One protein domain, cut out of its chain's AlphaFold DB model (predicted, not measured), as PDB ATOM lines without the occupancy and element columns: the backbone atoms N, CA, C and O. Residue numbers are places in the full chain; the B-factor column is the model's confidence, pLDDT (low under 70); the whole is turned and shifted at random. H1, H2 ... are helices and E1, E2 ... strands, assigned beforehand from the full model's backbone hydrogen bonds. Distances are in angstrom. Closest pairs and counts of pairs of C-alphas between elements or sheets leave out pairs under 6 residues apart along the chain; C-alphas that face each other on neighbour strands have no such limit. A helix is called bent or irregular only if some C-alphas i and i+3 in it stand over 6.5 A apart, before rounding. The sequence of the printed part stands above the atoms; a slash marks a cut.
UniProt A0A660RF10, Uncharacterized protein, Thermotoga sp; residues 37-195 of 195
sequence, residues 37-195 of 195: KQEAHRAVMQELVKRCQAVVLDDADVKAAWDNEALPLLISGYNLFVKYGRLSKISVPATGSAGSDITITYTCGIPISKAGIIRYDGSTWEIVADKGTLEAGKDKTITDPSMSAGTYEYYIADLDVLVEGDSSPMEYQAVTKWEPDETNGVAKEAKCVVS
ATOM      1  N   LYS A  37     -61.147 114.104  36.568       95.12
ATOM      2  CA  LYS A  37     -60.387 115.339  36.306       95.12
ATOM      3  C   LYS A  37     -59.603 115.835  37.522       95.12
ATOM      4  O   LYS A  37     -58.428 116.180  37.420       95.12
ATOM      5  N   GLN A  38     -60.252 115.889  38.685       94.00
ATOM      6  CA  GLN A  38     -59.592 116.293  39.925       94.00
ATOM      7  C   GLN A  38     -58.535 115.271  40.354       94.00
ATOM      8  O   GLN A  38     -57.476 115.665  40.838       94.00
ATOM      9  N   GLU A  39     -58.816 113.979  40.199       96.75
ATOM     10  CA  GLU A  39     -57.904 112.896  40.565       96.75
ATOM     11  C   GLU A  39     -56.671 112.855  39.663       96.75
ATOM     12  O   GLU A  39     -55.569 112.868  40.195       96.75
ATOM     13  N   ALA A  40     -56.819 112.988  38.343       97.31
ATOM     14  CA  ALA A  40     -55.707 113.031  37.392       97.31
ATOM     15  C   ALA A  40     -54.725 114.163  37.716       97.31
ATOM     16  O   ALA A  40     -53.510 113.977  37.788       97.31
ATOM     17  N   HIS A  41     -55.250 115.357  37.999       96.19
ATOM     18  CA  HIS A  41     -54.409 116.474  38.407       96.19
ATOM     19  C   HIS A  41     -53.760 116.262  39.778       96.19
ATOM     20  O   HIS A  41     -52.622 116.693  39.961       96.19
ATOM     21  N   ARG A  42     -54.438 115.622  40.738       96.62
ATOM     22  CA  ARG A  42     -53.830 115.273  42.032       96.62
ATOM     23  C   ARG A  42     -52.753 114.202  41.869       96.62
ATOM     24  O   ARG A  42     -51.706 114.346  42.485       96.62
ATOM     25  N   ALA A  43     -52.966 113.212  41.006       97.88
ATOM     26  CA  ALA A  43     -52.007 112.160  40.694       97.88
ATOM     27  C   ALA A  43     -50.718 112.755  40.113       97.88
ATOM     28  O   ALA A  43     -49.646 112.520  40.655       97.88
ATOM     29  N   VAL A  44     -50.815 113.642  39.112       98.00
ATOM     30  CA  VAL A  44     -49.626 114.325  38.559       98.00
ATOM     31  C   VAL A  44     -48.895 115.128  39.640       98.00
ATOM     32  O   VAL A  44     -47.672 115.129  39.688       98.00
ATOM     33  N   MET A  45     -49.620 115.815  40.531       97.94
ATOM     34  CA  MET A  45     -48.988 116.537  41.642       97.94
ATOM     35  C   MET A  45     -48.250 115.582  42.591       97.94
ATOM     36  O   MET A  45     -47.133 115.881  42.994       97.94
ATOM     37  N   GLN A  46     -48.855 114.446  42.944       98.12
ATOM     38  CA  GLN A  46     -48.225 113.440  43.801       98.12
ATOM     39  C   GLN A  46     -46.938 112.899  43.174       98.12
ATOM     40  O   GLN A  46     -45.925 112.826  43.865       98.12
ATOM     41  N   GLU A  47     -46.955 112.584  41.878       98.25
ATOM     42  CA  GLU A  47     -45.772 112.088  41.172       98.25
ATOM     43  C   GLU A  47     -44.659 113.141  41.060       98.25
ATOM     44  O   GLU A  47     -43.496 112.834  41.313       98.25
ATOM     45  N   LEU A  48     -44.998 114.411  40.808       98.12
ATOM     46  CA  LEU A  48     -44.014 115.504  40.809       98.12
ATOM     47  C   LEU A  48     -43.338 115.688  42.170       98.12
ATOM     48  O   LEU A  48     -42.129 115.904  42.229       98.12
ATOM     49  N   VAL A  49     -44.105 115.604  43.262       98.06
ATOM     50  CA  VAL A  49     -43.555 115.717  44.620       98.06
ATOM     51  C   VAL A  49     -42.622 114.549  44.920       98.06
ATOM     52  O   VAL A  49     -41.503 114.790  45.368       98.06
ATOM     53  N   LYS A  50     -43.042 113.310  44.625       97.94
ATOM     54  CA  LYS A  50     -42.197 112.117  44.798       97.94
ATOM     55  C   LYS A  50     -40.907 112.227  43.995       97.94
ATOM     56  O   LYS A  50     -39.837 111.938  44.518       97.94
ATOM     57  N   ARG A  51     -40.997 112.676  42.741       97.19
ATOM     58  CA  ARG A  51     -39.824 112.853  41.887       97.19
ATOM     59  C   ARG A  51     -38.878 113.899  42.449       97.19
ATOM     60  O   ARG A  51     -37.707 113.601  42.609       97.19
ATOM     61  N   CYS A  52     -39.375 115.086  42.795       97.50
ATOM     62  CA  CYS A  52     -38.540 116.134  43.381       97.50
ATOM     63  C   CYS A  52     -37.846 115.645  44.663       97.50
ATOM     64  O   CYS A  52     -36.659 115.884  44.854       97.50
ATOM     65  N   GLN A  53     -38.558 114.895  45.511       97.00
ATOM     66  CA  GLN A  53     -37.965 114.260  46.688       97.00
ATOM     67  C   GLN A  53     -36.838 113.289  46.326       97.00
ATOM     68  O   GLN A  53     -35.797 113.336  46.965       97.00
ATOM     69  N   ALA A  54     -37.037 112.454  45.304       96.38
ATOM     70  CA  ALA A  54     -36.078 111.429  44.903       96.38
ATOM     71  C   ALA A  54     -34.835 111.979  44.188       96.38
ATOM     72  O   ALA A  54     -33.751 111.457  44.403       96.38
ATOM     73  N   VAL A  55     -34.985 112.998  43.333       96.12
ATOM     74  CA  VAL A  55     -33.901 113.432  42.426       96.12
ATOM     75  C   VAL A  55     -33.344 114.817  42.734       96.12
ATOM     76  O   VAL A  55     -32.317 115.179  42.181       96.12
ATOM     77  N   VAL A  56     -34.019 115.617  43.567       96.00
ATOM     78  CA  VAL A  56     -33.582 116.987  43.896       96.00
ATOM     79  C   VAL A  56     -33.282 117.151  45.375       96.00
ATOM     80  O   VAL A  56     -32.267 117.734  45.724       96.00
ATOM     81  N   LEU A  57     -34.179 116.706  46.257       94.25
ATOM     82  CA  LEU A  57     -34.080 117.035  47.683       94.25
ATOM     83  C   LEU A  57     -33.121 116.141  48.473       94.25
ATOM     84  O   LEU A  57     -32.752 116.529  49.581       94.25
ATOM     85  N   ASP A  58     -32.760 114.975  47.937       93.62
ATOM     86  CA  ASP A  58     -31.844 114.030  48.593       93.62
ATOM     87  C   ASP A  58     -30.371 114.471  48.488       93.62
ATOM     88  O   ASP A  58     -29.560 114.150  49.353       93.62
ATOM     89  N   ASP A  59     -30.041 115.282  47.478       95.50
ATOM     90  CA  ASP A  59     -28.697 115.807  47.233       95.50
ATOM     91  C   ASP A  59     -28.640 117.322  47.501       95.50
ATOM     92  O   ASP A  59     -29.428 118.112  46.973       95.50
ATOM     93  N   ALA A  60     -27.703 117.744  48.354       96.62
ATOM     94  CA  ALA A  60     -27.583 119.136  48.777       96.62
ATOM     95  C   ALA A  60     -27.127 120.077  47.650       96.62
ATOM     96  O   ALA A  60     -27.603 121.216  47.596       96.62
ATOM     97  N   ASP A  61     -26.254 119.614  46.756       97.12
ATOM     98  CA  ASP A  61     -25.707 120.414  45.660       97.12
ATOM     99  C   ASP A  61     -26.753 120.575  44.554       97.12
ATOM    100  O   ASP A  61     -26.995 121.684  44.069       97.12
ATOM    101  N   VAL A  62     -27.482 119.500  44.242       97.56
ATOM    102  CA  VAL A  62     -28.623 119.548  43.316       97.56
ATOM    103  C   VAL A  62     -29.727 120.455  43.855       97.56
ATOM    104  O   VAL A  62     -30.279 121.289  43.125       97.56
ATOM    105  N   LYS A  63     -30.047 120.341  45.148       97.50
ATOM    106  CA  LYS A  63     -31.009 121.230  45.799       97.50
ATOM    107  C   LYS A  63     -30.561 122.691  45.704       97.50
ATOM    108  O   LYS A  63     -31.393 123.554  45.418       97.50
ATOM    109  N   ALA A  64     -29.279 122.976  45.933       97.31
ATOM    110  CA  ALA A  64     -28.729 124.322  45.821       97.31
ATOM    111  C   ALA A  64     -28.804 124.857  44.382       97.31
ATOM    112  O   ALA A  64     -29.177 126.015  44.193       97.31
ATOM    113  N   ALA A  65     -28.537 124.025  43.369       97.75
ATOM    114  CA  ALA A  65     -28.684 124.398  41.961       97.75
ATOM    115  C   ALA A  65     -30.133 124.805  41.627       97.75
ATOM    116  O   ALA A  65     -30.367 125.862  41.039       97.75
ATOM    117  N   TRP A  66     -31.118 124.027  42.084       98.00
ATOM    118  CA  TRP A  66     -32.536 124.361  41.916       98.00
ATOM    119  C   TRP A  66     -32.966 125.603  42.710       98.00
ATOM    120  O   TRP A  66     -33.786 126.385  42.227       98.00
ATOM    121  N   ASP A  67     -32.443 125.803  43.924       97.69
ATOM    122  CA  ASP A  67     -32.709 127.013  44.707       97.69
ATOM    123  C   ASP A  67     -32.126 128.257  44.018       97.69
ATOM    124  O   ASP A  67     -32.814 129.276  43.953       97.69
ATOM    125  N   ASN A  68     -30.922 128.162  43.441       97.06
ATOM    126  CA  ASN A  68     -30.289 129.235  42.667       97.06
ATOM    127  C   ASN A  68     -31.120 129.621  41.437       97.06
ATOM    128  O   ASN A  68     -31.376 130.807  41.218       97.06
ATOM    129  N   GLU A  69     -31.614 128.635  40.685       96.38
ATOM    130  CA  GLU A  69     -32.494 128.873  39.533       96.38
ATOM    131  C   GLU A  69     -33.827 129.527  39.941       96.38
ATOM    132  O   GLU A  69     -34.435 130.293  39.191       96.38
ATOM    133  N   ALA A  70     -34.292 129.265  41.162       97.12
ATOM    134  CA  ALA A  70     -35.527 129.825  41.697       97.12
ATOM    135  C   ALA A  70     -35.380 131.232  42.301       97.12
ATOM    136  O   ALA A  70     -36.398 131.917  42.483       97.12
ATOM    137  N   LEU A  71     -34.150 131.703  42.552       95.94
ATOM    138  CA  LEU A  71     -33.872 133.015  43.152       95.94
ATOM    139  C   LEU A  71     -34.571 134.187  42.446       95.94
ATOM    140  O   LEU A  71     -35.174 135.000  43.154       95.94
ATOM    141  N   PRO A  72     -34.585 134.296  41.097       95.56
ATOM    142  CA  PRO A  72     -35.237 135.416  40.410       95.56
ATOM    143  C   PRO A  72     -36.745 135.510  40.679       95.56
ATOM    144  O   PRO A  72     -37.347 136.568  40.511       95.56
ATOM    145  N   LEU A  73     -37.368 134.400  41.086       95.06
ATOM    146  CA  LEU A  73     -38.794 134.307  41.384       95.06
ATOM    147  C   LEU A  73     -39.103 134.391  42.885       95.06
ATOM    148  O   LEU A  73     -40.280 134.368  43.243       95.06
ATOM    149  N   LEU A  74     -38.081 134.498  43.746       96.44
ATOM    150  CA  LEU A  74     -38.206 134.532  45.210       96.44
ATOM    151  C   LEU A  74     -39.016 133.346  45.771       96.44
ATOM    152  O   LEU A  74     -39.799 133.490  46.712       96.44
ATOM    153  N   ILE A  75     -38.839 132.165  45.175       96.75
ATOM    154  CA  ILE A  75     -39.421 130.896  45.631       96.75
ATOM    155  C   ILE A  75     -38.308 129.866  45.840       96.75
ATOM    156  O   ILE A  75     -37.194 130.058  45.374       96.75
ATOM    157  N   SER A  76     -38.601 128.771  46.544       97.38
ATOM    158  CA  SER A  76     -37.658 127.653  46.657       97.38
ATOM    159  C   SER A  76     -37.556 126.861  45.352       97.38
ATOM    160  O   SER A  76     -38.515 126.812  44.574       97.38
ATOM    161  N   GLY A  77     -36.439 126.158  45.169       97.25
ATOM    162  CA  GLY A  77     -36.210 125.235  44.061       97.25
ATOM    163  C   GLY A  77     -37.290 124.162  43.961       97.25
ATOM    164  O   GLY A  77     -37.820 123.916  42.884       97.25
ATOM    165  N   TYR A  78     -37.741 123.625  45.100       97.62
ATOM    166  CA  TYR A  78     -38.898 122.721  45.161       97.62
ATOM    167  C   TYR A  78     -40.162 123.341  44.538       97.62
ATOM    168  O   TYR A  78     -40.834 122.721  43.712       97.62
ATOM    169  N   ASN A  79     -40.494 124.581  44.914       98.00
ATOM    170  CA  ASN A  79     -41.676 125.256  44.384       98.00
ATOM    171  C   ASN A  79     -41.524 125.560  42.890       98.00
ATOM    172  O   ASN A  79     -42.517 125.496  42.165       98.00
ATOM    173  N   LEU A  80     -40.309 125.862  42.423       98.12
ATOM    174  CA  LEU A  80     -40.024 126.044  41.004       98.12
ATOM    175  C   LEU A  80     -40.194 124.739  40.218       98.12
ATOM    176  O   LEU A  80     -40.942 124.726  39.241       98.12
ATOM    177  N   PHE A  81     -39.576 123.650  40.680       98.31
ATOM    178  CA  PHE A  81     -39.664 122.317  40.080       98.31
ATOM    179  C   PHE A  81     -41.124 121.890  39.919       98.31
ATOM    180  O   PHE A  81     -41.590 121.564  38.826       98.31
ATOM    181  N   VAL A  82     -41.896 121.978  41.006       98.06
ATOM    182  CA  VAL A  82     -43.316 121.622  40.995       98.06
ATOM    183  C   VAL A  82     -44.117 122.575  40.106       98.06
ATOM    184  O   VAL A  82     -44.965 122.116  39.344       98.06
ATOM    185  N   LYS A  83     -43.856 123.890  40.140       97.50
ATOM    186  CA  LYS A  83     -44.521 124.868  39.258       97.50
ATOM    187  C   LYS A  83     -44.316 124.511  37.788       97.50
ATOM    188  O   LYS A  83     -45.290 124.460  37.038       97.50
ATOM    189  N   TYR A  84     -43.078 124.246  37.382       97.88
ATOM    190  CA  TYR A  84     -42.747 123.866  36.015       97.88
ATOM    191  C   TYR A  84     -43.371 122.537  35.615       97.88
ATOM    192  O   TYR A  84     -44.013 122.470  34.566       97.88
ATOM    193  N   GLY A  85     -43.295 121.517  36.469       97.50
ATOM    194  CA  GLY A  85     -43.935 120.231  36.212       97.50
ATOM    195  C   GLY A  85     -45.456 120.331  36.095       97.50
ATOM    196  O   GLY A  85     -46.055 119.667  35.258       97.50
ATOM    197  N   ARG A  86     -46.100 121.202  36.883       97.50
ATOM    198  CA  ARG A  86     -47.559 121.414  36.860       97.50
ATOM    199  C   ARG A  86     -48.057 122.202  35.655       97.50
ATOM    200  O   ARG A  86     -49.213 122.029  35.267       97.50
ATOM    201  N   LEU A  87     -47.226 123.086  35.111       97.06
ATOM    202  CA  LEU A  87     -47.521 123.830  33.885       97.06
ATOM    203  C   LEU A  87     -47.201 123.021  32.625       97.06
ATOM    204  O   LEU A  87     -47.701 123.352  31.551       97.06
ATOM    205  N   SER A  88     -46.396 121.969  32.767       97.81
ATOM    206  CA  SER A  88     -45.925 121.143  31.665       97.81
ATOM    207  C   SER A  88     -46.745 119.859  31.512       97.81
ATOM    208  O   SER A  88     -47.298 119.333  32.477       97.81
ATOM    209  N   LYS A  89     -46.825 119.348  30.284       97.69
ATOM    210  CA  LYS A  89     -47.418 118.048  29.940       97.69
ATOM    211  C   LYS A  89     -46.603 117.426  28.820       97.69
ATOM    212  O   LYS A  89     -46.198 118.152  27.917       97.69
ATOM    213  N   ILE A  90     -46.408 116.118  28.850       98.31
ATOM    214  CA  ILE A  90     -45.739 115.381  27.777       98.31
ATOM    215  C   ILE A  90     -46.438 114.039  27.564       98.31
ATOM    216  O   ILE A  90     -46.898 113.420  28.523       98.31
ATOM    217  N   SER A  91     -46.548 113.624  26.305       98.00
ATOM    218  CA  SER A  91     -47.199 112.389  25.879       98.00
ATOM    219  C   SER A  91     -46.494 111.813  24.661       98.00
ATOM    220  O   SER A  91     -46.035 112.549  23.787       98.00
ATOM    221  N   VAL A  92     -46.438 110.488  24.597       97.75
ATOM    222  CA  VAL A  92     -45.914 109.719  23.465       97.75
ATOM    223  C   VAL A  92     -46.841 108.531  23.194       97.75
ATOM    224  O   VAL A  92     -47.618 108.142  24.078       97.75
ATOM    225  N   PRO A  93     -46.789 107.927  21.995       96.88
ATOM    226  CA  PRO A  93     -47.380 106.619  21.751       96.88
ATOM    227  C   PRO A  93     -46.900 105.595  22.784       96.88
ATOM    228  O   PRO A  93     -45.720 105.551  23.115       96.88
ATOM    229  N   ALA A  94     -47.807 104.748  23.274       96.00
ATOM    230  CA  ALA A  94     -47.448 103.693  24.227       96.00
ATOM    231  C   ALA A  94     -46.556 102.609  23.592       96.00
ATOM    232  O   ALA A  94     -45.798 101.934  24.289       96.00
ATOM    233  N   THR A  95     -46.655 102.445  22.272       96.50
ATOM    234  CA  THR A  95     -45.899 101.467  21.487       96.50
ATOM    235  C   THR A  95     -45.385 102.089  20.194       96.50
ATOM    236  O   THR A  95     -46.101 102.878  19.572       96.50
ATOM    237  N   GLY A  96     -44.199 101.675  19.758       94.00
ATOM    238  CA  GLY A  96     -43.611 102.021  18.463       94.00
ATOM    239  C   GLY A  96     -42.979 100.806  17.788       94.00
ATOM    240  O   GLY A  96     -42.854  99.743  18.398       94.00
ATOM    241  N   SER A  97     -42.573 100.961  16.531       95.19
ATOM    242  CA  SER A  97     -41.824  99.929  15.804       95.19
ATOM    243  C   SER A  97     -40.350 100.299  15.694       95.19
ATOM    244  O   SER A  97     -40.022 101.473  15.511       95.19
ATOM    245  N   ALA A  98     -39.456  99.317  15.774       94.88
ATOM    246  CA  ALA A  98     -38.035  99.575  15.562       94.88
ATOM    247  C   ALA A  98     -37.790 100.221  14.179       94.88
ATOM    248  O   ALA A  98     -38.345  99.799  13.164       94.88
ATOM    249  N   GLY A  99     -36.972 101.271  14.148       93.19
ATOM    250  CA  GLY A  99     -36.692 102.100  12.977       93.19
ATOM    251  C   GLY A  99     -37.755 103.157  12.662       93.19
ATOM    252  O   GLY A  99     -37.586 103.883  11.686       93.19
ATOM    253  N   SER A 100     -38.831 103.264  13.452       93.69
ATOM    254  CA  SER A 100     -39.845 104.317  13.296       93.69
ATOM    255  C   SER A 100     -39.570 105.528  14.187       93.69
ATOM    256  O   SER A 100     -38.871 105.432  15.198       93.69
ATOM    257  N   ASP A 101     -40.138 106.667  13.803       96.62
ATOM    258  CA  ASP A 101     -40.041 107.903  14.572       96.62
ATOM    259  C   ASP A 101     -41.106 107.921  15.676       96.62
ATOM    260  O   ASP A 101     -42.287 107.643  15.435       96.62
ATOM    261  N   ILE A 102     -40.714 108.309  16.887       96.75
ATOM    262  CA  ILE A 102     -41.653 108.564  17.980       96.75
ATOM    263  C   ILE A 102     -42.082 110.027  17.919       96.75
ATOM    264  O   ILE A 102     -41.270 110.942  18.025       96.75
ATOM    265  N   THR A 103     -43.387 110.259  17.783       97.69
ATOM    266  CA  THR A 103     -43.955 111.607  17.907       97.69
ATOM    267  C   THR A 103     -44.166 111.940  19.380       97.69
ATOM    268  O   THR A 103     -44.898 111.244  20.078       97.69
ATOM    269  N   ILE A 104     -43.555 113.025  19.839       98.12
ATOM    270  CA  ILE A 104     -43.665 113.529  21.204       98.12
ATOM    271  C   ILE A 104     -44.567 114.754  21.185       98.12
ATOM    272  O   ILE A 104     -44.242 115.758  20.551       98.12
ATOM    273  N   THR A 105     -45.690 114.687  21.895       98.25
ATOM    274  CA  THR A 105     -46.595 115.822  22.096       98.25
ATOM    275  C   THR A 105     -46.333 116.446  23.456       98.25
ATOM    276  O   THR A 105     -46.297 115.747  24.467       98.25
ATOM    277  N   TYR A 106     -46.169 117.765  23.507       98.25
ATOM    278  CA  TYR A 106     -45.838 118.468  24.736       98.25
ATOM    279  C   TYR A 106     -46.523 119.830  24.867       98.25
ATOM    280  O   TYR A 106     -46.838 120.524  23.905       98.25
ATOM    281  N   THR A 107     -46.715 120.239  26.114       97.94
ATOM    282  CA  THR A 107     -46.969 121.618  26.527       97.94
ATOM    283  C   THR A 107     -45.851 121.974  27.491       97.94
ATOM    284  O   THR A 107     -45.721 121.320  28.523       97.94
ATOM    285  N   CYS A 108     -45.029 122.971  27.166       96.56
ATOM    286  CA  CYS A 108     -43.891 123.338  28.005       96.56
ATOM    287  C   CYS A 108     -44.248 124.500  28.940       96.56
ATOM    288  O   CYS A 108     -44.620 125.587  28.496       96.56
ATOM    289  N   GLY A 109     -44.144 124.259  30.246       95.75
ATOM    290  CA  GLY A 109     -44.311 125.260  31.299       95.75
ATOM    291  C   GLY A 109     -43.006 125.921  31.751       95.75
ATOM    292  O   GLY A 109     -43.043 126.862  32.547       95.75
ATOM    293  N   ILE A 110     -41.868 125.422  31.265       96.44
ATOM    294  CA  ILE A 110     -40.530 125.978  31.475       96.44
ATOM    295  C   ILE A 110     -40.266 127.012  30.365       96.44
ATOM    296  O   ILE A 110     -40.676 126.794  29.223       96.44
ATOM    297  N   PRO A 111     -39.600 128.145  30.650       95.62
ATOM    298  CA  PRO A 111     -39.123 129.047  29.606       95.62
ATOM    299  C   PRO A 111     -38.336 128.304  28.516       95.62
ATOM    300  O   PRO A 111     -37.353 127.624  28.791       95.62
ATOM    301  N   ILE A 112     -38.757 128.466  27.262       94.62
ATOM    302  CA  ILE A 112     -38.200 127.753  26.099       94.62
ATOM    303  C   ILE A 112     -36.686 127.970  25.919       94.62
ATOM    304  O   ILE A 112     -35.996 127.107  25.388       94.62
ATOM    305  N   SER A 113     -36.154 129.097  26.400       95.19
ATOM    306  CA  SER A 113     -34.719 129.414  26.359       95.19
ATOM    307  C   SER A 113     -33.836 128.433  27.132       95.19
ATOM    308  O   SER A 113     -32.638 128.407  26.882       95.19
ATOM    309  N   LYS A 114     -34.420 127.663  28.056       95.19
ATOM    310  CA  LYS A 114     -33.729 126.692  28.918       95.19
ATOM    311  C   LYS A 114     -34.384 125.311  28.950       95.19
ATOM    312  O   LYS A 114     -33.797 124.341  29.419       95.19
ATOM    313  N   ALA A 115     -35.616 125.213  28.454       97.06
ATOM    314  CA  ALA A 115     -36.349 123.963  28.396       97.06
ATOM    315  C   ALA A 115     -35.793 123.036  27.311       97.06
ATOM    316  O   ALA A 115     -35.542 123.477  26.189       97.06
ATOM    317  N   GLY A 116     -35.719 121.748  27.624       97.75
ATOM    318  CA  GLY A 116     -35.438 120.691  26.661       97.75
ATOM    319  C   GLY A 116     -36.337 119.476  26.861       97.75
ATOM    320  O   GLY A 116     -37.094 119.392  27.834       97.75
ATOM    321  N   ILE A 117     -36.252 118.533  25.929       98.31
ATOM    322  CA  ILE A 117     -36.819 117.193  26.085       98.31
ATOM    323  C   ILE A 117     -35.665 116.208  26.144       98.31
ATOM    324  O   ILE A 117     -34.828 116.175  25.241       98.31
ATOM    325  N   ILE A 118     -35.643 115.404  27.203       98.31
ATOM    326  CA  ILE A 118     -34.653 114.348  27.395       98.31
ATOM    327  C   ILE A 118     -35.337 112.986  27.439       98.31
ATOM    328  O   ILE A 118     -36.476 112.860  27.897       98.31
ATOM    329  N   ARG A 119     -34.634 111.972  26.949       98.00
ATOM    330  CA  ARG A 119     -35.066 110.580  26.895       98.00
ATOM    331  C   ARG A 119     -34.189 109.741  27.804       98.00
ATOM    332  O   ARG A 119     -32.976 109.917  27.814       98.00
ATOM    333  N   TYR A 120     -34.809 108.809  28.513       97.81
ATOM    334  CA  TYR A 120     -34.133 107.762  29.266       97.81
ATOM    335  C   TYR A 120     -34.501 106.395  28.692       97.81
ATOM    336  O   TYR A 120     -35.688 106.103  28.535       97.81
ATOM    337  N   ASP A 121     -33.510 105.566  28.372       95.69
ATOM    338  CA  ASP A 121     -33.708 104.222  27.797       95.69
ATOM    339  C   ASP A 121     -33.637 103.080  28.835       95.69
ATOM    340  O   ASP A 121     -33.689 101.898  28.490       95.69
ATOM    341  N   GLY A 122     -33.514 103.427  30.121       93.25
ATOM    342  CA  GLY A 122     -33.248 102.478  31.206       93.25
ATOM    343  C   GLY A 122     -31.774 102.392  31.608       93.25
ATOM    344  O   GLY A 122     -31.439 101.670  32.547       93.25
ATOM    345  N   SER A 123     -30.877 103.096  30.920       94.50
ATOM    346  CA  SER A 123     -29.445 103.132  31.230       94.50
ATOM    347  C   SER A 123     -28.815 104.499  30.976       94.50
ATOM    348  O   SER A 123     -28.060 104.975  31.822       94.50
ATOM    349  N   THR A 124     -29.140 105.154  29.865       95.56
ATOM    350  CA  THR A 124     -28.563 106.436  29.456       95.56
ATOM    351  C   THR A 124     -29.626 107.515  29.318       95.56
ATOM    352  O   THR A 124     -30.791 107.254  29.004       95.56
ATOM    353  N   TRP A 125     -29.203 108.752  29.577       97.38
ATOM    354  CA  TRP A 125     -29.983 109.954  29.316       97.38
ATOM    355  C   TRP A 125     -29.481 110.617  28.039       97.38
ATOM    356  O   TRP A 125     -28.279 110.804  27.865       97.38
ATOM    357  N   GLU A 126     -30.401 111.014  27.166       97.25
ATOM    358  CA  GLU A 126     -30.082 111.670  25.898       97.25
ATOM    359  C   GLU A 126     -30.976 112.888  25.669       97.25
ATOM    360  O   GLU A 126     -32.156 112.890  26.024       97.25
ATOM    361  N   ILE A 127     -30.418 113.942  25.071       97.62
ATOM    362  CA  ILE A 127     -31.173 115.144  24.705       97.62
ATOM    363  C   ILE A 127     -31.830 114.902  23.346       97.62
ATOM    364  O   ILE A 127     -31.146 114.776  22.334       97.62
ATOM    365  N   VAL A 128     -33.162 114.872  23.326       97.44
ATOM    366  CA  VAL A 128     -33.972 114.768  22.099       97.44
ATOM    367  C   VAL A 128     -34.210 116.152  21.503       97.44
ATOM    368  O   VAL A 128     -34.192 116.334  20.289       97.44
ATOM    369  N   ALA A 129     -34.432 117.140  22.369       97.12
ATOM    370  CA  ALA A 129     -34.652 118.527  21.993       97.12
ATOM    371  C   ALA A 129     -33.867 119.427  22.945       97.12
ATOM    372  O   ALA A 129     -34.141 119.437  24.148       97.12
ATOM    373  N   ASP A 130     -32.891 120.161  22.416       96.12
ATOM    374  CA  ASP A 130     -32.039 121.045  23.214       96.12
ATOM    375  C   ASP A 130     -32.707 122.411  23.454       96.12
ATOM    376  O   ASP A 130     -33.740 122.751  22.862       96.12
ATOM    377  N   LYS A 131     -32.120 123.224  24.326       92.81
ATOM    378  CA  LYS A 131     -32.619 124.556  24.652       92.81
ATOM    379  C   LYS A 131     -32.779 125.439  23.415       92.81
ATOM    380  O   LYS A 131     -31.933 125.478  22.525       92.81
ATOM    381  N   GLY A 132     -33.897 126.161  23.354       89.94
ATOM    382  CA  GLY A 132     -34.252 127.002  22.208       89.94
ATOM    383  C   GLY A 132     -34.826 126.259  20.997       89.94
ATOM    384  O   GLY A 132     -35.225 126.924  20.044       89.94
ATOM    385  N   THR A 133     -34.915 124.922  21.020       94.25
ATOM    386  CA  THR A 133     -35.546 124.143  19.933       94.25
ATOM    387  C   THR A 133     -37.051 123.948  20.120       94.25
ATOM    388  O   THR A 133     -37.774 123.738  19.148       94.25
ATOM    389  N   LEU A 134     -37.537 124.018  21.362       95.06
ATOM    390  CA  LEU A 134     -38.952 123.839  21.676       95.06
ATOM    391  C   LEU A 134     -39.781 125.066  21.274       95.06
ATOM    392  O   LEU A 134     -39.289 126.186  21.193       95.06
ATOM    393  N   GLU A 135     -41.082 124.872  21.086       95.25
ATOM    394  CA  GLU A 135     -42.032 125.950  20.831       95.25
ATOM    395  C   GLU A 135     -42.905 126.222  22.059       95.25
ATOM    396  O   GLU A 135     -43.371 125.307  22.742       95.25
ATOM    397  N   ALA A 136     -43.196 127.499  22.315       93.38
ATOM    398  CA  ALA A 136     -44.182 127.878  23.318       93.38
ATOM    399  C   ALA A 136     -45.609 127.587  22.821       93.38
ATOM    400  O   ALA A 136     -45.938 127.778  21.648       93.38
ATOM    401  N   GLY A 137     -46.489 127.183  23.735       94.25
ATOM    402  CA  GLY A 137     -47.891 126.905  23.439       94.25
ATOM    403  C   GLY A 137     -48.344 125.558  23.986       94.25
ATOM    404  O   GLY A 137     -47.657 124.938  24.794       94.25
ATOM    405  N   LYS A 138     -49.539 125.141  23.565       95.75
ATOM    406  CA  LYS A 138     -50.133 123.856  23.942       95.75
ATOM    407  C   LYS A 138     -49.958 122.845  22.820       95.75
ATOM    408  O   LYS A 138     -50.028 123.231  21.654       95.75
ATOM    409  N   ASP A 139     -49.780 121.590  23.211       95.88
ATOM    410  CA  ASP A 139     -49.822 120.401  22.350       95.88
ATOM    411  C   ASP A 139     -48.936 120.518  21.096       95.88
ATOM    412  O   ASP A 139     -49.310 120.135  19.989       95.88
ATOM    413  N   LYS A 140     -47.741 121.083  21.286       97.75
ATOM    414  CA  LYS A 140     -46.678 121.138  20.282       97.75
ATOM    415  C   LYS A 140     -46.091 119.753  20.074       97.75
ATOM    416  O   LYS A 140     -46.186 118.899  20.950       97.75
ATOM    417  N   THR A 141     -45.484 119.529  18.916       97.56
ATOM    418  CA  THR A 141     -44.960 118.215  18.543       97.56
ATOM    419  C   THR A 141     -43.514 118.296  18.102       97.56
ATOM    420  O   THR A 141     -43.143 119.215  17.377       97.56
ATOM    421  N   ILE A 142     -42.725 117.303  18.491       97.12
ATOM    422  CA  ILE A 142     -41.401 117.025  17.932       97.12
ATOM    423  C   ILE A 142     -41.278 115.521  17.681       97.12
ATOM    424  O   ILE A 142     -42.055 114.734  18.222       97.12
ATOM    425  N   THR A 143     -40.337 115.119  16.839       97.19
ATOM    426  CA  THR A 143     -40.068 113.718  16.517       97.19
ATOM    427  C   THR A 143     -38.717 113.293  17.061       97.19
ATOM    428  O   THR A 143     -37.730 114.000  16.871       97.19
ATOM    429  N   ASP A 144     -38.679 112.119  17.674       96.25
ATOM    430  CA  ASP A 144     -37.456 111.402  18.014       96.25
ATOM    431  C   ASP A 144     -37.243 110.287  16.978       96.25
ATOM    432  O   ASP A 144     -38.038 109.337  16.938       96.25
ATOM    433  N   PRO A 145     -36.292 110.456  16.044       95.56
ATOM    434  CA  PRO A 145     -36.266 109.665  14.826       95.56
ATOM    435  C   PRO A 145     -35.613 108.292  15.002       95.56
ATOM    436  O   PRO A 145     -34.668 108.128  15.771       95.56
ATOM    437  N   SER A 146     -36.039 107.334  14.172       92.50
ATOM    438  CA  SER A 146     -35.337 106.056  13.950       92.50
ATOM    439  C   SER A 146     -35.014 105.270  15.229       92.50
ATOM    440  O   SER A 146     -33.882 104.841  15.457       92.50
ATOM    441  N   MET A 147     -36.029 105.046  16.059       94.69
ATOM    442  CA  MET A 147     -35.871 104.433  17.377       94.69
ATOM    443  C   MET A 147     -35.504 102.954  17.309       94.69
ATOM    444  O   MET A 147     -36.137 102.187  16.587       94.69
ATOM    445  N   SER A 148     -34.515 102.517  18.088       94.69
ATOM    446  CA  SER A 148     -34.222 101.090  18.250       94.69
ATOM    447  C   SER A 148     -35.249 100.405  19.160       94.69
ATOM    448  O   SER A 148     -36.063 101.054  19.814       94.69
ATOM    449  N   ALA A 149     -35.254  99.070  19.167       96.06
ATOM    450  CA  ALA A 149     -36.101  98.314  20.083       96.06
ATOM    451  C   ALA A 149     -35.660  98.567  21.534       96.06
ATOM    452  O   ALA A 149     -34.476  98.452  21.855       96.06
ATOM    453  N   GLY A 150     -36.608  98.894  22.407       96.31
ATOM    454  CA  GLY A 150     -36.311  99.340  23.762       96.31
ATOM    455  C   GLY A 150     -37.523  99.916  24.482       96.31
ATOM    456  O   GLY A 150     -38.630  99.974  23.951       96.31
ATOM    457  N   THR A 151     -37.321 100.327  25.730       97.69
ATOM    458  CA  THR A 151     -38.329 101.054  26.505       97.69
ATOM    459  C   THR A 151     -37.796 102.439  26.804       97.69
ATOM    460  O   THR A 151     -36.745 102.565  27.419       97.69
ATOM    461  N   TYR A 152     -38.540 103.463  26.400       97.62
ATOM    462  CA  TYR A 152     -38.111 104.850  26.503       97.62
ATOM    463  C   TYR A 152     -39.079 105.653  27.356       97.62
ATOM    464  O   TYR A 152     -40.299 105.550  27.198       97.62
ATOM    465  N   GLU A 153     -38.530 106.477  28.240       98.06
ATOM    466  CA  GLU A 153     -39.266 107.462  29.024       98.06
ATOM    467  C   GLU A 153     -38.830 108.870  28.624       98.06
ATOM    468  O   GLU A 153     -37.638 109.168  28.575       98.06
ATOM    469  N   TYR A 154     -39.800 109.741  28.354       98.44
ATOM    470  CA  TYR A 154     -39.555 111.102  27.892       98.44
ATOM    471  C   TYR A 154     -39.915 112.116  28.966       98.44
ATOM    472  O   TYR A 154     -40.985 112.053  29.572       98.44
ATOM    473  N   TYR A 155     -39.034 113.092  29.157       98.50
ATOM    474  CA  TYR A 155     -39.171 114.116  30.178       98.50
ATOM    475  C   TYR A 155     -39.012 115.505  29.575       98.50
ATOM    476  O   TYR A 155     -38.124 115.745  28.763       98.50
ATOM    477  N   ILE A 156     -39.829 116.446  30.043       98.25
ATOM    478  CA  ILE A 156     -39.523 117.873  29.918       98.25
ATOM    479  C   ILE A 156     -38.534 118.221  31.028       98.25
ATOM    480  O   ILE A 156     -38.792 117.920  32.199       98.25
ATOM    481  N   ALA A 157     -37.427 118.856  30.659       98.12
ATOM    482  CA  ALA A 157     -36.313 119.156  31.545       98.12
ATOM    483  C   ALA A 157     -35.949 120.645  31.539       98.12
ATOM    484  O   ALA A 157     -36.150 121.336  30.538       98.12
ATOM    485  N   ASP A 158     -35.404 121.122  32.659       97.69
ATOM    486  CA  ASP A 158     -34.718 122.416  32.735       97.69
ATOM    487  C   ASP A 158     -33.211 122.177  32.568       97.69
ATOM    488  O   ASP A 158     -32.546 121.716  33.495       97.69
ATOM    489  N   LEU A 159     -32.689 122.411  31.359       97.00
ATOM    490  CA  LEU A 159     -31.315 122.050  30.989       97.00
ATOM    491  C   LEU A 159     -30.259 123.030  31.513       97.00
ATOM    492  O   LEU A 159     -29.069 122.727  31.424       97.00
ATOM    493  N   ASP A 160     -30.674 124.189  32.034       95.06
ATOM    494  CA  ASP A 160     -29.760 125.178  32.614       95.06
ATOM    495  C   ASP A 160     -29.499 124.924  34.111       95.06
ATOM    496  O   ASP A 160     -28.525 125.442  34.657       95.06
ATOM    497  N   VAL A 161     -30.306 124.087  34.779       96.19
ATOM    498  CA  VAL A 161     -30.020 123.660  36.156       96.19
ATOM    499  C   VAL A 161     -28.893 122.635  36.117       96.19
ATOM    500  O   VAL A 161     -29.105 121.502  35.697       96.19
ATOM    501  N   LEU A 162     -27.692 123.012  36.552       95.75
ATOM    502  CA  LEU A 162     -26.531 122.125  36.626       95.75
ATOM    503  C   LEU A 162     -25.778 122.326  37.939       95.75
ATOM    504  O   LEU A 162     -25.594 123.457  38.391       95.75
ATOM    505  N   VAL A 163     -25.330 121.218  38.526       96.31
ATOM    506  CA  VAL A 163     -24.316 121.241  39.578       96.31
ATOM    507  C   VAL A 163     -22.959 121.532  38.931       96.31
ATOM    508  O   VAL A 163     -22.718 121.206  37.767       96.31
ATOM    509  N   GLU A 164     -22.073 122.214  39.657       92.88
ATOM    510  CA  GLU A 164     -20.750 122.565  39.147       92.88
ATOM    511  C   GLU A 164     -19.952 121.304  38.776       92.88
ATOM    512  O   GLU A 164     -19.724 120.433  39.610       92.88
ATOM    513  N   GLY A 165     -19.510 121.224  37.517       91.94
ATOM    514  CA  GLY A 165     -18.744 120.090  36.988       91.94
ATOM    515  C   GLY A 165     -19.566 119.074  36.191       91.94
ATOM    516  O   GLY A 165     -18.970 118.297  35.443       91.94
ATOM    517  N   ASP A 166     -20.895 119.128  36.273       95.06
ATOM    518  CA  ASP A 166     -21.778 118.249  35.507       95.06
ATOM    519  C   ASP A 166     -22.038 118.770  34.086       95.06
ATOM    520  O   ASP A 166     -21.900 119.957  33.772       95.06
ATOM    521  N   SER A 167     -22.461 117.858  33.211       93.88
ATOM    522  CA  SER A 167     -22.890 118.160  31.846       93.88
ATOM    523  C   SER A 167     -24.270 117.577  31.575       93.88
ATOM    524  O   SER A 167     -24.511 116.409  31.866       93.88
ATOM    525  N   SER A 168     -25.151 118.365  30.961       93.81
ATOM    526  CA  SER A 168     -26.477 117.901  30.555       93.81
ATOM    527  C   SER A 168     -26.384 116.753  29.533       93.81
ATOM    528  O   SER A 168     -25.513 116.796  28.657       93.81
ATOM    529  N   PRO A 169     -27.308 115.774  29.563       96.50
ATOM    530  CA  PRO A 169     -28.467 115.684  30.454       96.50
ATOM    531  C   PRO A 169     -28.181 114.937  31.771       96.50
ATOM    532  O   PRO A 169     -27.550 113.884  31.771       96.50
ATOM    533  N   MET A 170     -28.737 115.438  32.877       96.50
ATOM    534  CA  MET A 170     -28.701 114.800  34.199       96.50
ATOM    535  C   MET A 170     -30.115 114.479  34.699       96.50
ATOM    536  O   MET A 170     -31.071 115.203  34.414       96.50
ATOM    537  N   GLU A 171     -30.266 113.415  35.495       96.88
ATOM    538  CA  GLU A 171     -31.580 112.956  35.983       96.88
ATOM    539  C   GLU A 171     -32.355 114.052  36.738       96.88
ATOM    540  O   GLU A 171     -33.571 114.200  36.563       96.88
ATOM    541  N   TYR A 172     -31.655 114.851  37.546       96.69
ATOM    542  CA  TYR A 172     -32.260 115.906  38.355       96.69
ATOM    543  C   TYR A 172     -32.812 117.084  37.536       96.69
ATOM    544  O   TYR A 172     -33.562 117.907  38.067       96.69
ATOM    545  N   GLN A 173     -32.465 117.169  36.248       97.62
ATOM    546  CA  GLN A 173     -33.006 118.161  35.317       97.62
ATOM    547  C   GLN A 173     -34.378 117.751  34.787       97.62
ATOM    548  O   GLN A 173     -35.183 118.615  34.440       97.62
ATOM    549  N   ALA A 174     -34.669 116.446  34.714       97.56
ATOM    550  CA  ALA A 174     -35.955 115.952  34.234       97.56
ATOM    551  C   ALA A 174     -37.063 116.309  35.232       97.56
ATOM    552  O   ALA A 174     -37.108 115.789  36.346       97.56
ATOM    553  N   VAL A 175     -37.993 117.171  34.819       97.88
ATOM    554  CA  VAL A 175     -39.040 117.716  35.691       97.88
ATOM    555  C   VAL A 175     -40.309 116.873  35.641       97.88
ATOM    556  O   VAL A 175     -40.813 116.441  36.677       97.88
ATOM    557  N   THR A 176     -40.851 116.631  34.444       97.81
ATOM    558  CA  THR A 176     -42.101 115.873  34.283       97.81
ATOM    559  C   THR A 176     -42.046 114.916  33.106       97.81
ATOM    560  O   THR A 176     -41.616 115.301  32.021       97.81
ATOM    561  N   LYS A 177     -42.552 113.699  33.321       97.94
ATOM    562  CA  LYS A 177     -42.905 112.730  32.275       97.94
ATOM    563  C   LYS A 177     -44.409 112.484  32.183       97.94
ATOM    564  O   LYS A 177     -44.823 111.489  31.605       97.94
ATOM    565  N   TRP A 178     -45.233 113.315  32.823       98.31
ATOM    566  CA  TRP A 178     -46.653 113.017  32.991       98.31
ATOM    567  C   TRP A 178     -47.565 113.999  32.270       98.31
ATOM    568  O   TRP A 178     -47.322 115.208  32.231       98.31
ATOM    569  N   GLU A 179     -48.697 113.473  31.818       97.00
ATOM    570  CA  GLU A 179     -49.894 114.237  31.505       97.00
ATOM    571  C   GLU A 179     -51.069 113.783  32.391       97.00
ATOM    572  O   GLU A 179     -51.145 112.619  32.793       97.00
ATOM    573  N   PRO A 180     -52.004 114.682  32.745       97.25
ATOM    574  CA  PRO A 180     -53.208 114.285  33.461       97.25
ATOM    575  C   PRO A 180     -54.167 113.547  32.514       97.25
ATOM    576  O   PRO A 180     -54.748 114.161  31.620       97.25
ATOM    577  N   ASP A 181     -54.389 112.254  32.750       96.56
ATOM    578  CA  ASP A 181     -55.447 111.488  32.089       96.56
ATOM    579  C   ASP A 181     -56.780 111.743  32.799       96.56
ATOM    580  O   ASP A 181     -57.194 111.030  33.717       96.56
ATOM    581  N   GLU A 182     -57.456 112.804  32.365       96.31
ATOM    582  CA  GLU A 182     -58.762 113.223  32.875       96.31
ATOM    583  C   GLU A 182     -59.872 112.174  32.690       96.31
ATOM    584  O   GLU A 182     -60.908 112.277  33.354       96.31
ATOM    585  N   THR A 183     -59.673 111.181  31.816       96.19
ATOM    586  CA  THR A 183     -60.643 110.108  31.567       96.19
ATOM    587  C   THR A 183     -60.550 109.046  32.648       96.19
ATOM    588  O   THR A 183     -61.576 108.666  33.207       96.19
ATOM    589  N   ASN A 184     -59.334 108.607  32.980       95.69
ATOM    590  CA  ASN A 184     -59.102 107.524  33.941       95.69
ATOM    591  C   ASN A 184     -58.756 108.010  35.355       95.69
ATOM    592  O   ASN A 184     -58.723 107.210  36.284       95.69
ATOM    593  N   GLY A 185     -58.516 109.309  35.543       95.81
ATOM    594  CA  GLY A 185     -58.212 109.876  36.857       95.81
ATOM    595  C   GLY A 185     -56.772 109.668  37.317       95.81
ATOM    596  O   GLY A 185     -56.495 109.753  38.511       95.81
ATOM    597  N   VAL A 186     -55.850 109.418  36.387       96.94
ATOM    598  CA  VAL A 186     -54.461 109.036  36.681       96.94
ATOM    599  C   VAL A 186     -53.452 109.990  36.039       96.94
ATOM    600  O   VAL A 186     -53.788 110.794  35.170       96.94
ATOM    601  N   ALA A 187     -52.197 109.912  36.479       97.44
ATOM    602  CA  ALA A 187     -51.072 110.513  35.773       97.44
ATOM    603  C   ALA A 187     -50.591 109.520  34.712       97.44
ATOM    604  O   ALA A 187     -50.113 108.439  35.053       97.44
ATOM    605  N   LYS A 188     -50.742 109.861  33.434       97.62
ATOM    606  CA  LYS A 188     -50.265 109.025  32.333       97.62
ATOM    607  C   LYS A 188     -48.816 109.375  32.032       97.62
ATOM    608  O   LYS A 188     -48.489 110.548  31.875       97.62
ATOM    609  N   GLU A 189     -47.966 108.359  31.973       97.81
ATOM    610  CA  GLU A 189     -46.543 108.522  31.689       97.81
ATOM    611  C   GLU A 189     -46.280 108.624  30.185       97.81
ATOM    612  O   GLU A 189     -46.869 107.892  29.385       97.81
ATOM    613  N   ALA A 190     -45.337 109.481  29.806       97.94
ATOM    614  CA  ALA A 190     -44.755 109.545  28.477       97.94
ATOM    615  C   ALA A 190     -43.727 108.419  28.305       97.94
ATOM    616  O   ALA A 190     -42.516 108.643  28.275       97.94
ATOM    617  N   LYS A 191     -44.242 107.192  28.227       97.81
ATOM    618  CA  LYS A 191     -43.471 105.962  28.072       97.81
ATOM    619  C   LYS A 191     -43.849 105.259  26.773       97.81
ATOM    620  O   LYS A 191     -45.031 105.019  26.536       97.81
ATOM    621  N   CYS A 192     -42.849 104.894  25.978       97.25
ATOM    622  CA  CYS A 192     -43.017 104.156  24.729       97.25
ATOM    623  C   CYS A 192     -42.217 102.852  24.769       97.25
ATOM    624  O   CYS A 192     -41.036 102.853  25.119       97.25
ATOM    625  N   VAL A 193     -42.854 101.740  24.401       97.69
ATOM    626  CA  VAL A 193     -42.183 100.455  24.176       97.69
ATOM    627  C   VAL A 193     -42.032 100.243  22.674       97.69
ATOM    628  O   VAL A 193     -43.021 100.102  21.958       97.69
ATOM    629  N   VAL A 194     -40.795 100.227  22.197       96.56
ATOM    630  CA  VAL A 194     -40.461 100.001  20.792       96.56
ATOM    631  C   VAL A 194     -40.076  98.543  20.600       96.56
ATOM    632  O   VAL A 194     -39.192  98.036  21.294       96.56
ATOM    633  N   SER A 195     -40.743  97.880  19.658       93.00
ATOM    634  CA  SER A 195     -40.521  96.470  19.305       93.00
ATOM    635  C   SER A 195     -40.203  96.281  17.832       93.00
ATOM    636  O   SER A 195     -40.786  97.031  17.014       93.00
TER     637      SER A 195
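AT A GLANCE: This is residues 37 to 195 of the 195 residues of an uncharacterized protein of Thermotoga sp (UniProt A0A660RF10). Two sheets stand face to face as a sandwich, the strongly twisted E3 E4 E6 E7 E10 and the smaller E1 E2 E5, while H3 covers part of the larger sheet at E7. H1 packs along the hairpin E8 and E9, which extends the strand path from E7 and leads back into E10; H2 packs on H3. The printed part has 159 residues, with three named helices followed by ten named strands; the class is mixed. E1, E2, E5 are antiparallel in that order, and the larger sheet is branched, its neighbour pairs antiparallel. The whole is compact, with a radius of gyration of the C-alphas of 15.0 A and spans of 44 by 39 by 28 A.

IN THESE COORDINATES: H1, residues 37 to 55, begins at C-alpha 37 (-60.387, 115.339, 36.306) and is 27.3 A long. H2, residues 60 to 73, spans 20.3 A and is irregular, with C-alphas 69 and 72 being 7.1 A apart; H3, residues 77 to 87, spans 15.3 A. The strands are E1, 89 to 91; E2, 102 to 107; E3, 115 to 120; E4, 125 to 129; E5, 140 to 144; E6, 150 to 158, 24.8 A long; E7, 174 to 176; E8, 178 to 181; E9, 186 to 189; and E10, 191 to 194, ending at C-alpha 194 (-40.461, 100.001, 20.792).

HOW THE PARTS SIT: E6 has E3 on one side, N 118 to O 155 at 3.0 A, and on the other side E7, N 175 to O 156 at 2.8 A, and E10, N 152 to O 192 at 2.9 A. E4 is beside E3, N 119 to O 126 at 2.8 A. In the other sheet of the sandwich, E2 pairs with E1, N 91 to O 105 at 2.8 A, and with E5, N 104 to O 142 at 2.8 A. The hairpin E8 and E9 has N 179 to O 188 at 2.9 A. H3 is only just over E7, with 3 C-alphas falling on it, at a height of 8.2 A over the sheet. H1 touches H3 with residues 44 to 52 alone, closest C-alphas Leu 48 and Val 82 at 6.2 A. H2 touches H3, closest C-alphas Asp 67 and Gly 77 at 4.0 A. Every O i to N i+4 pair is within hydrogen-bond range in H1 and H3, and 8 of 10 in H2.

THE WHOLE: The C-alphas farthest apart, Leu 74 and Ser 195, are 46.1 A apart. The printed part has no cut; the long link is E6 to E7, residues 159 to 173. The mean pLDDT of the printed part is 96.5, and no printed residue is under 70.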